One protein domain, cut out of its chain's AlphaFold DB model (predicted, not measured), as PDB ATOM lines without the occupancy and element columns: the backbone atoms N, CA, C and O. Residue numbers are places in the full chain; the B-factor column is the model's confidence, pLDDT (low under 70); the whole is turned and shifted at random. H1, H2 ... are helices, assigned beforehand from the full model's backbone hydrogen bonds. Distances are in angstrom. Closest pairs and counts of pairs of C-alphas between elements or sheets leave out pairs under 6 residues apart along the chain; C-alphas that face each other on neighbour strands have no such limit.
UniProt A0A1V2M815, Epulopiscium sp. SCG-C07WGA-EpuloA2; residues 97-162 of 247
ATOM      1  N   PRO A  97     193.641 227.595 183.900       65.31
ATOM      2  CA  PRO A  97     193.227 228.883 183.376       65.31
ATOM      3  C   PRO A  97     193.974 230.048 184.022       65.31
ATOM      4  O   PRO A  97     194.242 230.061 185.228       65.31
ATOM      5  N   ARG A  98     194.240 231.098 183.239       67.06
ATOM      6  CA  ARG A  98     194.854 232.340 183.748       67.06
ATOM      7  C   ARG A  98     194.116 232.901 184.970       67.06
ATOM      8  O   ARG A  98     194.756 233.428 185.876       67.06
ATOM      9  N   SER A  99     192.793 232.735 185.016       69.25
ATOM     10  CA  SER A  99     191.947 233.121 186.148       69.25
ATOM     11  C   SER A  99     192.283 232.360 187.435       69.25
ATOM     12  O   SER A  99     192.301 232.968 188.501       69.25
ATOM     13  N   ILE A 100     192.617 231.068 187.353       69.31
ATOM     14  CA  ILE A 100     193.040 230.248 188.499       69.31
ATOM     15  C   ILE A 100     194.402 230.722 189.020       69.31
ATOM     16  O   ILE A 100     194.562 230.957 190.217       69.31
ATOM     17  N   ARG A 101     195.368 230.983 188.126       70.25
ATOM     18  CA  ARG A 101     196.685 231.527 188.519       70.25
ATOM     19  C   ARG A 101     196.570 232.901 189.181       70.25
ATOM     20  O   ARG A 101     197.304 233.212 190.117       70.25
ATOM     21  N   GLN A 102     195.658 233.741 188.693       74.75
ATOM     22  CA  GLN A 102     195.399 235.056 189.275       74.75
ATOM     23  C   GLN A 102     194.803 234.939 190.681       74.75
ATOM     24  O   GLN A 102     195.309 235.581 191.601       74.75
ATOM     25  N   LYS A 103     193.810 234.064 190.859       74.94
ATOM     26  CA  LYS A 103     193.211 233.750 192.162       74.94
ATOM     27  C   LYS A 103     194.232 233.214 193.164       74.94
ATOM     28  O   LYS A 103     194.245 233.644 194.311       74.94
ATOM     29  N   GLN A 104     195.146 232.348 192.733       73.50
ATOM     30  CA  GLN A 104     196.224 231.854 193.590       73.50
ATOM     31  C   GLN A 104     197.152 232.985 194.058       73.50
ATOM     32  O   GLN A 104     197.478 233.077 195.241       73.50
ATOM     33  N   LYS A 105     197.569 233.879 193.150       77.19
ATOM     34  CA  LYS A 105     198.377 235.053 193.525       77.19
ATOM     35  C   LYS A 105     197.641 235.947 194.517       77.19
ATOM     36  O   LYS A 105     198.262 236.504 195.417       77.19
ATOM     37  N   GLU A 106     196.336 236.099 194.349       83.50
ATOM     38  CA  GLU A 106     195.495 236.867 195.259       83.50
ATOM     39  C   GLU A 106     195.382 236.210 196.640       83.50
ATOM     40  O   GLU A 106     195.578 236.903 197.639       83.50
ATOM     41  N   TYR A 107     195.197 234.885 196.701       82.81
ATOM     42  CA  TYR A 107     195.231 234.106 197.944       82.81
ATOM     43  C   TYR A 107     196.550 234.297 198.694       82.81
ATOM     44  O   TYR A 107     196.537 234.645 199.871       82.81
ATOM     45  N   ILE A 108     197.689 234.136 198.009       75.94
ATOM     46  CA  ILE A 108     199.023 234.297 198.613       75.94
ATOM     47  C   ILE A 108     199.177 235.702 199.194       75.94
ATOM     48  O   ILE A 108     199.557 235.859 200.351       75.94
ATOM     49  N   ARG A 109     198.814 236.731 198.423       84.06
ATOM     50  CA  ARG A 109     198.903 238.118 198.890       84.06
ATOM     51  C   ARG A 109     197.980 238.384 200.076       84.06
ATOM     52  O   ARG A 109     198.351 239.148 200.957       84.06
ATOM     53  N   ALA A 110     196.773 237.819 200.090       86.69
ATOM     54  CA  ALA A 110     195.868 237.946 201.231       86.69
ATOM     55  C   ALA A 110     196.445 237.260 202.467       86.69
ATOM     56  O   ALA A 110     196.455 237.857 203.539       86.69
ATOM     57  N   TYR A 111     197.010 236.068 202.297       84.12
ATOM     58  CA  TYR A 111     197.683 235.348 203.365       84.12
ATOM     59  C   TYR A 111     198.828 236.165 203.968       84.12
ATOM     60  O   TYR A 111     198.832 236.405 205.170       84.12
ATOM     61  N   GLU A 112     199.747 236.667 203.139       82.50
ATOM     62  CA  GLU A 112     200.877 237.492 203.585       82.50
ATOM     63  C   GLU A 112     200.419 238.778 204.287       82.50
ATOM     64  O   GLU A 112     200.977 239.155 205.317       82.50
ATOM     65  N   ARG A 113     199.373 239.444 203.773       89.38
ATOM     66  CA  ARG A 113     198.811 240.647 204.409       89.38
ATOM     67  C   ARG A 113     198.228 240.346 205.783       89.38
ATOM     68  O   ARG A 113     198.431 241.134 206.701       89.38
ATOM     69  N   VAL A 114     197.482 239.254 205.922       89.69
ATOM     70  CA  VAL A 114     196.856 238.890 207.197       89.69
ATOM     71  C   VAL A 114     197.913 238.429 208.194       89.69
ATOM     72  O   VAL A 114     197.903 238.905 209.323       89.69
ATOM     73  N   GLU A 115     198.870 237.602 207.769       84.69
ATOM     74  CA  GLU A 115     199.984 237.126 208.604       84.69
ATOM     75  C   GLU A 115     200.800 238.308 209.146       84.69
ATOM     76  O   GLU A 115     201.072 238.381 210.344       84.69
ATOM     77  N   ALA A 116     201.092 239.301 208.298       88.25
ATOM     78  CA  ALA A 116     201.769 240.529 208.711       88.25
ATOM     79  C   ALA A 116     200.944 241.387 209.691       88.25
ATOM     80  O   ALA A 116     201.526 242.067 210.534       88.25
ATOM     81  N   LYS A 117     199.606 241.372 209.596       90.31
ATOM     82  CA  LYS A 117     198.713 242.125 210.497       90.31
ATOM     83  C   LYS A 117     198.571 241.465 211.870       90.31
ATOM     84  O   LYS A 117     198.561 242.178 212.868       90.31
ATOM     85  N   ILE A 118     198.410 240.141 211.921       89.81
ATOM     86  CA  ILE A 118     198.090 239.416 213.166       89.81
ATOM     87  C   ILE A 118     199.330 238.833 213.857       89.81
ATOM     88  O   ILE A 118     199.258 238.434 215.015       89.81
ATOM     89  N   GLY A 119     200.479 238.801 213.173       81.81
ATOM     90  CA  GLY A 119     201.753 238.339 213.733       81.81
ATOM     91  C   GLY A 119     201.851 236.821 213.920       81.81
ATOM     92  O   GLY A 119     202.807 236.336 214.519       81.81
ATOM     93  N   HIS A 120     200.878 236.066 213.415       77.44
ATOM     94  CA  HIS A 120     200.849 234.606 213.406       77.44
ATOM     95  C   HIS A 120     200.114 234.094 212.162       77.44
ATOM     96  O   HIS A 120     199.590 234.875 211.369       77.44
ATOM     97  N   SER A 121     200.077 232.772 211.978       73.12
ATOM     98  CA  SER A 121     199.439 232.154 210.812       73.12
ATOM     99  C   SER A 121     197.933 232.483 210.755       73.12
ATOM    100  O   SER A 121     197.238 232.248 211.748       73.12
ATOM    101  N   PRO A 122     197.430 233.019 209.626       81.19
ATOM    102  CA  PRO A 122     196.009 233.243 209.371       81.19
ATOM    103  C   PRO A 122     195.179 231.962 209.421       81.19
ATOM    104  O   PRO A 122     195.588 230.936 208.869       81.19
ATOM    105  N   THR A 123     193.981 232.050 209.994       82.44
ATOM    106  CA  THR A 123     192.956 231.005 209.875       82.44
ATOM    107  C   THR A 123     192.185 231.136 208.558       82.44
ATOM    108  O   THR A 123     192.158 232.201 207.937       82.44
ATOM    109  N   ASP A 124     191.474 230.080 208.153       82.94
ATOM    110  CA  ASP A 124     190.572 230.115 206.989       82.94
ATOM    111  C   ASP A 124     189.535 231.246 207.092       82.94
ATOM    112  O   ASP A 124     189.208 231.909 206.103       82.94
ATOM    113  N   GLY A 125     189.052 231.517 208.309       84.06
ATOM    114  CA  GLY A 125     188.136 232.619 208.593       84.06
ATOM    115  C   GLY A 125     188.767 233.995 208.374       84.06
ATOM    116  O   GLY A 125     188.089 234.900 207.886       84.06
ATOM    117  N   ASP A 126     190.053 234.157 208.684       85.88
ATOM    118  CA  ASP A 126     190.764 235.423 208.488       85.88
ATOM    119  C   ASP A 126     191.002 235.700 207.004       85.88
ATOM    120  O   ASP A 126     190.768 236.816 206.535       85.88
ATOM    121  N   ILE A 127     191.379 234.672 206.237       87.19
ATOM    122  CA  ILE A 127     191.562 234.796 204.787       87.19
ATOM    123  C   ILE A 127     190.236 235.090 204.086       87.19
ATOM    124  O   ILE A 127     190.177 235.966 203.225       87.19
ATOM    125  N   ARG A 128     189.149 234.414 204.481       91.06
ATOM    126  CA  ARG A 128     187.794 234.701 203.981       91.06
ATOM    127  C   ARG A 128     187.383 236.150 204.207       91.06
ATOM    128  O   ARG A 128     186.847 236.774 203.296       91.06
ATOM    129  N   LYS A 129     187.640 236.682 205.406       90.75
ATOM    130  CA  LYS A 129     187.348 238.082 205.749       90.75
ATOM    131  C   LYS A 129     188.190 239.051 204.927       90.75
ATOM    132  O   LYS A 129     187.646 240.018 204.410       90.75
ATOM    133  N   GLU A 130     189.487 238.787 204.774       91.75
ATOM    134  CA  GLU A 130     190.389 239.636 203.986       91.75
ATOM    135  C   GLU A 130     190.018 239.654 202.497       91.75
ATOM    136  O   GLU A 130     190.113 240.697 201.854       91.75
ATOM    137  N   LEU A 131     189.589 238.516 201.946       89.31
ATOM    138  CA  LEU A 131     189.170 238.393 200.548       89.31
ATOM    139  C   LEU A 131     187.697 238.754 200.314       89.31
ATOM    140  O   LEU A 131     187.274 238.842 199.165       89.31
ATOM    141  N   ASN A 132     186.923 238.969 201.381       92.44
ATOM    142  CA  ASN A 132     185.478 239.189 201.338       92.44
ATOM    143  C   ASN A 132     184.724 238.102 200.541       92.44
ATOM    144  O   ASN A 132     183.860 238.403 199.717       92.44
ATOM    145  N   ILE A 133     185.072 236.836 200.789       90.88
ATOM    146  CA  ILE A 133     184.460 235.669 200.140       90.88
ATOM    147  C   ILE A 133     183.764 234.765 201.156       90.88
ATOM    148  O   ILE A 133     184.138 234.691 202.333       90.88
ATOM    149  N   ASN A 134     182.742 234.050 200.691       90.25
ATOM    150  CA  ASN A 134     182.046 233.065 201.509       90.25
ATOM    151  C   ASN A 134     182.821 231.733 201.594       90.25
ATOM    152  O   ASN A 134     183.868 231.542 200.978       90.25
ATOM    153  N   GLU A 135     182.311 230.797 202.395       83.56
ATOM    154  CA  GLU A 135     182.949 229.494 202.621       83.56
ATOM    155  C   GLU A 135     183.061 228.643 201.357       83.56
ATOM    156  O   GLU A 135     184.102 228.049 201.094       83.56
ATOM    157  N   THR A 136     182.008 228.621 200.544       80.75
ATOM    158  CA  THR A 136     181.971 227.869 199.289       80.75
ATOM    159  C   THR A 136     183.009 228.401 198.301       80.75
ATOM    160  O   THR A 136     183.728 227.632 197.663       80.75
ATOM    161  N   GLU A 137     183.124 229.724 198.198       82.75
ATOM    162  CA  GLU A 137     184.122 230.401 197.368       82.75
ATOM    163  C   GLU A 137     185.545 230.162 197.875       82.75
ATOM    164  O   GLU A 137     186.446 229.920 197.071       82.75
ATOM    165  N   TYR A 138     185.742 230.170 199.194       83.25
ATOM    166  CA  TYR A 138     187.026 229.860 199.816       83.25
ATOM    167  C   TYR A 138     187.461 228.418 199.556       83.25
ATOM    168  O   TYR A 138     188.583 228.187 199.114       83.25
ATOM    169  N   ASN A 139     186.563 227.452 199.748       76.62
ATOM    170  CA  ASN A 139     186.853 226.042 199.494       76.62
ATOM    171  C   ASN A 139     187.250 225.820 198.029       76.62
ATOM    172  O   ASN A 139     188.221 225.117 197.749       76.62
ATOM    173  N   LYS A 140     186.567 226.492 197.096       75.81
ATOM    174  CA  LYS A 140     186.934 226.473 195.677       75.81
ATOM    175  C   LYS A 140     188.306 227.108 195.424       75.81
ATOM    176  O   LYS A 140     189.114 226.533 194.708       75.81
ATOM    177  N   LEU A 141     188.597 228.256 196.038       77.00
ATOM    178  CA  LEU A 141     189.891 228.942 195.939       77.00
ATOM    179  C   LEU A 141     191.064 228.090 196.461       77.00
ATOM    180  O   LEU A 141     192.147 228.088 195.870       77.00
ATOM    181  N   VAL A 142     190.852 227.367 197.561       70.69
ATOM    182  CA  VAL A 142     191.833 226.447 198.152       70.69
ATOM    183  C   VAL A 142     192.102 225.270 197.215       70.69
ATOM    184  O   VAL A 142     193.264 224.983 196.925       70.69
ATOM    185  N   GLN A 143     191.053 224.645 196.674       68.31
ATOM    186  CA  GLN A 143     191.184 223.567 195.686       68.31
ATOM    187  C   GLN A 143     191.932 224.030 194.427       68.31
ATOM    188  O   GLN A 143     192.904 223.402 194.009       68.31
ATOM    189  N   ASP A 144     191.542 225.182 193.885       68.19
ATOM    190  CA  ASP A 144     192.170 225.831 192.729       68.19
ATOM    191  C   ASP A 144     193.677 226.101 192.947       68.19
ATOM    192  O   ASP A 144     194.487 225.997 192.021       68.19
ATOM    193  N   THR A 145     194.083 226.409 194.184       65.12
ATOM    194  CA  THR A 145     195.477 226.707 194.552       65.12
ATOM    195  C   THR A 145     196.345 225.451 194.699       65.12
ATOM    196  O   THR A 145     197.524 225.467 194.322       65.12
ATOM    197  N   ASN A 146     195.782 224.353 195.211       61.03
ATOM    198  CA  ASN A 146     196.507 223.091 195.401       61.03
ATOM    199  C   ASN A 146     196.987 222.503 194.062       61.03
ATOM    200  O   ASN A 146     198.128 222.054 193.956       61.03
ATOM    201  N   ILE A 147     196.159 222.605 193.018       58.38
ATOM    202  CA  ILE A 147     196.457 222.127 191.657       58.38
ATOM    203  C   ILE A 147     197.635 222.886 191.037       58.38
ATOM    204  O   ILE A 147     198.574 222.289 190.512       58.38
ATOM    205  N   SER A 148     197.609 224.218 191.106       55.66
ATOM    206  CA  SER A 148     198.638 225.061 190.483       55.66
ATOM    207  C   SER A 148     200.011 224.886 191.142       55.66
ATOM    208  O   SER A 148     201.044 224.940 190.475       55.66
ATOM    209  N   THR A 149     200.029 224.618 192.449       53.94
ATOM    210  CA  THR A 149     201.259 224.367 193.208       53.94
ATOM    211  C   THR A 149     201.958 223.083 192.737       53.94
ATOM    212  O   THR A 149     203.165 223.107 192.504       53.94
ATOM    213  N   LEU A 150     201.212 222.003 192.475       53.72
ATOM    214  CA  LEU A 150     201.775 220.773 191.901       53.72
ATOM    215  C   LEU A 150     202.409 220.981 190.520       53.72
ATOM    216  O   LEU A 150     203.479 220.439 190.250       53.72
ATOM    217  N   VAL A 151     201.751 221.753 189.651       51.78
ATOM    218  CA  VAL A 151     202.222 222.008 188.279       51.78
ATOM    219  C   VAL A 151     203.425 222.959 188.269       51.78
ATOM    220  O   VAL A 151     204.351 222.763 187.484       51.78
ATOM    221  N   SER A 152     203.445 223.950 189.168       49.72
ATOM    222  CA  SER A 152     204.515 224.958 189.263       49.72
ATOM    223  C   SER A 152     205.833 224.390 189.800       49.72
ATOM    224  O   SER A 152     206.901 224.843 189.398       49.72
ATOM    225  N   ILE A 153     205.790 223.390 190.692       47.28
ATOM    226  CA  ILE A 153     207.009 222.695 191.153       47.28
ATOM    227  C   ILE A 153     207.703 222.006 189.971       47.28
ATOM    228  O   ILE A 153     208.926 222.054 189.858       47.28
ATOM    229  N   ASP A 154     206.912 221.438 189.061       47.72
ATOM    230  CA  ASP A 154     207.401 220.687 187.908       47.72
ATOM    231  C   ASP A 154     207.747 221.596 186.697       47.72
ATOM    232  O   ASP A 154     208.481 221.183 185.804       47.72
ATOM    233  N   GLU A 155     207.283 222.860 186.657       41.88
ATOM    234  CA  GLU A 155     207.663 223.863 185.630       41.88
ATOM    235  C   GLU A 155     209.171 224.191 185.633       41.88
ATOM    236  O   GLU A 155     209.706 224.623 184.613       41.88
ATOM    237  N   SER A 156     209.875 223.970 186.750       42.62
ATOM    238  CA  SER A 156     211.319 224.246 186.857       42.62
ATOM    239  C   SER A 156     212.228 223.090 186.412       42.62
ATOM    240  O   SER A 156     213.447 223.245 186.416       42.62
ATOM    241  N   GLU A 157     211.658 221.941 186.025       43.78
ATOM    242  CA  GLU A 157     212.373 220.655 186.053       43.78
ATOM    243  C   GLU A 157     212.435 219.877 184.728       43.78
ATOM    244  O   GLU A 157     213.208 218.927 184.614       43.78
ATOM    245  N   LEU A 158     211.691 220.264 183.689       37.88
ATOM    246  CA  LEU A 158     211.592 219.444 182.471       37.88
ATOM    247  C   LEU A 158     212.826 219.447 181.547       37.88
ATOM    248  O   LEU A 158     212.855 218.676 180.589       37.88
ATOM    249  N   TYR A 159     213.850 220.267 181.805       34.22
ATOM    250  CA  TYR A 159     214.984 220.419 180.880       34.22
ATOM    251  C   TYR A 159     216.326 219.840 181.350       34.22
ATOM    252  O   TYR A 159     217.281 219.908 180.583       34.22
ATOM    253  N   GLU A 160     216.433 219.238 182.541       34.16
ATOM    254  CA  GLU A 160     217.759 218.851 183.067       34.16
ATOM    255  C   GLU A 160     217.854 217.485 183.766       34.16
ATOM    256  O   GLU A 160     218.899 217.163 184.322       34.16
ATOM    257  N   PHE A 161     216.839 216.616 183.682       36.31
ATOM    258  CA  PHE A 161     216.999 215.216 184.105       36.31
ATOM    259  C   PHE A 161     217.722 214.386 183.033       36.31
ATOM    260  O   PHE A 161     217.160 213.464 182.436       36.31
ATOM    261  N   ASN A 162     219.001 214.691 182.808       33.38
ATOM    262  CA  ASN A 162     219.929 213.707 182.266       33.38
ATOM    263  C   ASN A 162     220.151 212.655 183.355       33.38
ATOM    264  O   ASN A 162     220.954 212.837 184.265       33.38
TER     265      ASN A 162
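What this domain is: This is residues 97 to 162 of the 247 residues of a protein of Epulopiscium sp. SCG-C07WGA-EpuloA2 (UniProt A0A1V2M815). Two long helices, H1 and H3, cross as a lopsided X, and the short helix H2 packs on H1 on the side of the crossing where the chain turns from H1 back to H3. The last part of H3 and the tail after it, residues 150 to 162, stick out and make much of the length. The printed part has 66 residues, with three named helices in the order H1, H2, H3 and no named strand; its class is all helix. It is loose, with a radius of gyration of the C-alphas of 14.2 A, and spans 46 by 26 by 15 A.

How they stand to each other: Start at H1, residues 98 to 118, and look at Gln 104. Its C-alpha is 5.3 A from that of Thr 145 in H3, residues 135 to 154, the closest pair of the two helices. They touch, about perpendicular at 73 degrees, through residues 100 to 107 of H1 and 141 to 148 of H3 alone. Farther along, residues 107 to 114 alone of H1 touch H2, residues 124 to 131; the closest C-alphas, of Tyr 111 and Ile 127, are 6.3 A apart. Their lines are only just about perpendicular, at 71 degrees. H2 and H3 are close but not clearly touching, with the C-alphas of Arg 128 and Tyr 138 closest at 6.4 A. In H1 and H2 every O i to N i+4 pair is within hydrogen-bond range; in H3, 14 of 16 are.

Where its parts are: Find C-alpha 98 at (194.854, 232.340, 183.748); from there H1 runs 30.4 A to C-alpha 118. H2 covers 10.6 A from C-alpha 124 at (190.572, 230.115, 206.989). H3 runs 29.9 A from C-alpha 135 to C-alpha 154 at (207.401, 220.687, 187.908).

The domain as a whole: The C-alphas farthest apart, of Lys 129 and Asn 162, are 47.0 A apart. Without residues 150 to 162, which stand free, the body spans 32 by 19 by 15 A. Both links are tight, and the printed part has no cut. Look for pLDDT under 70 at residues 97 to 100 and 143 to 162.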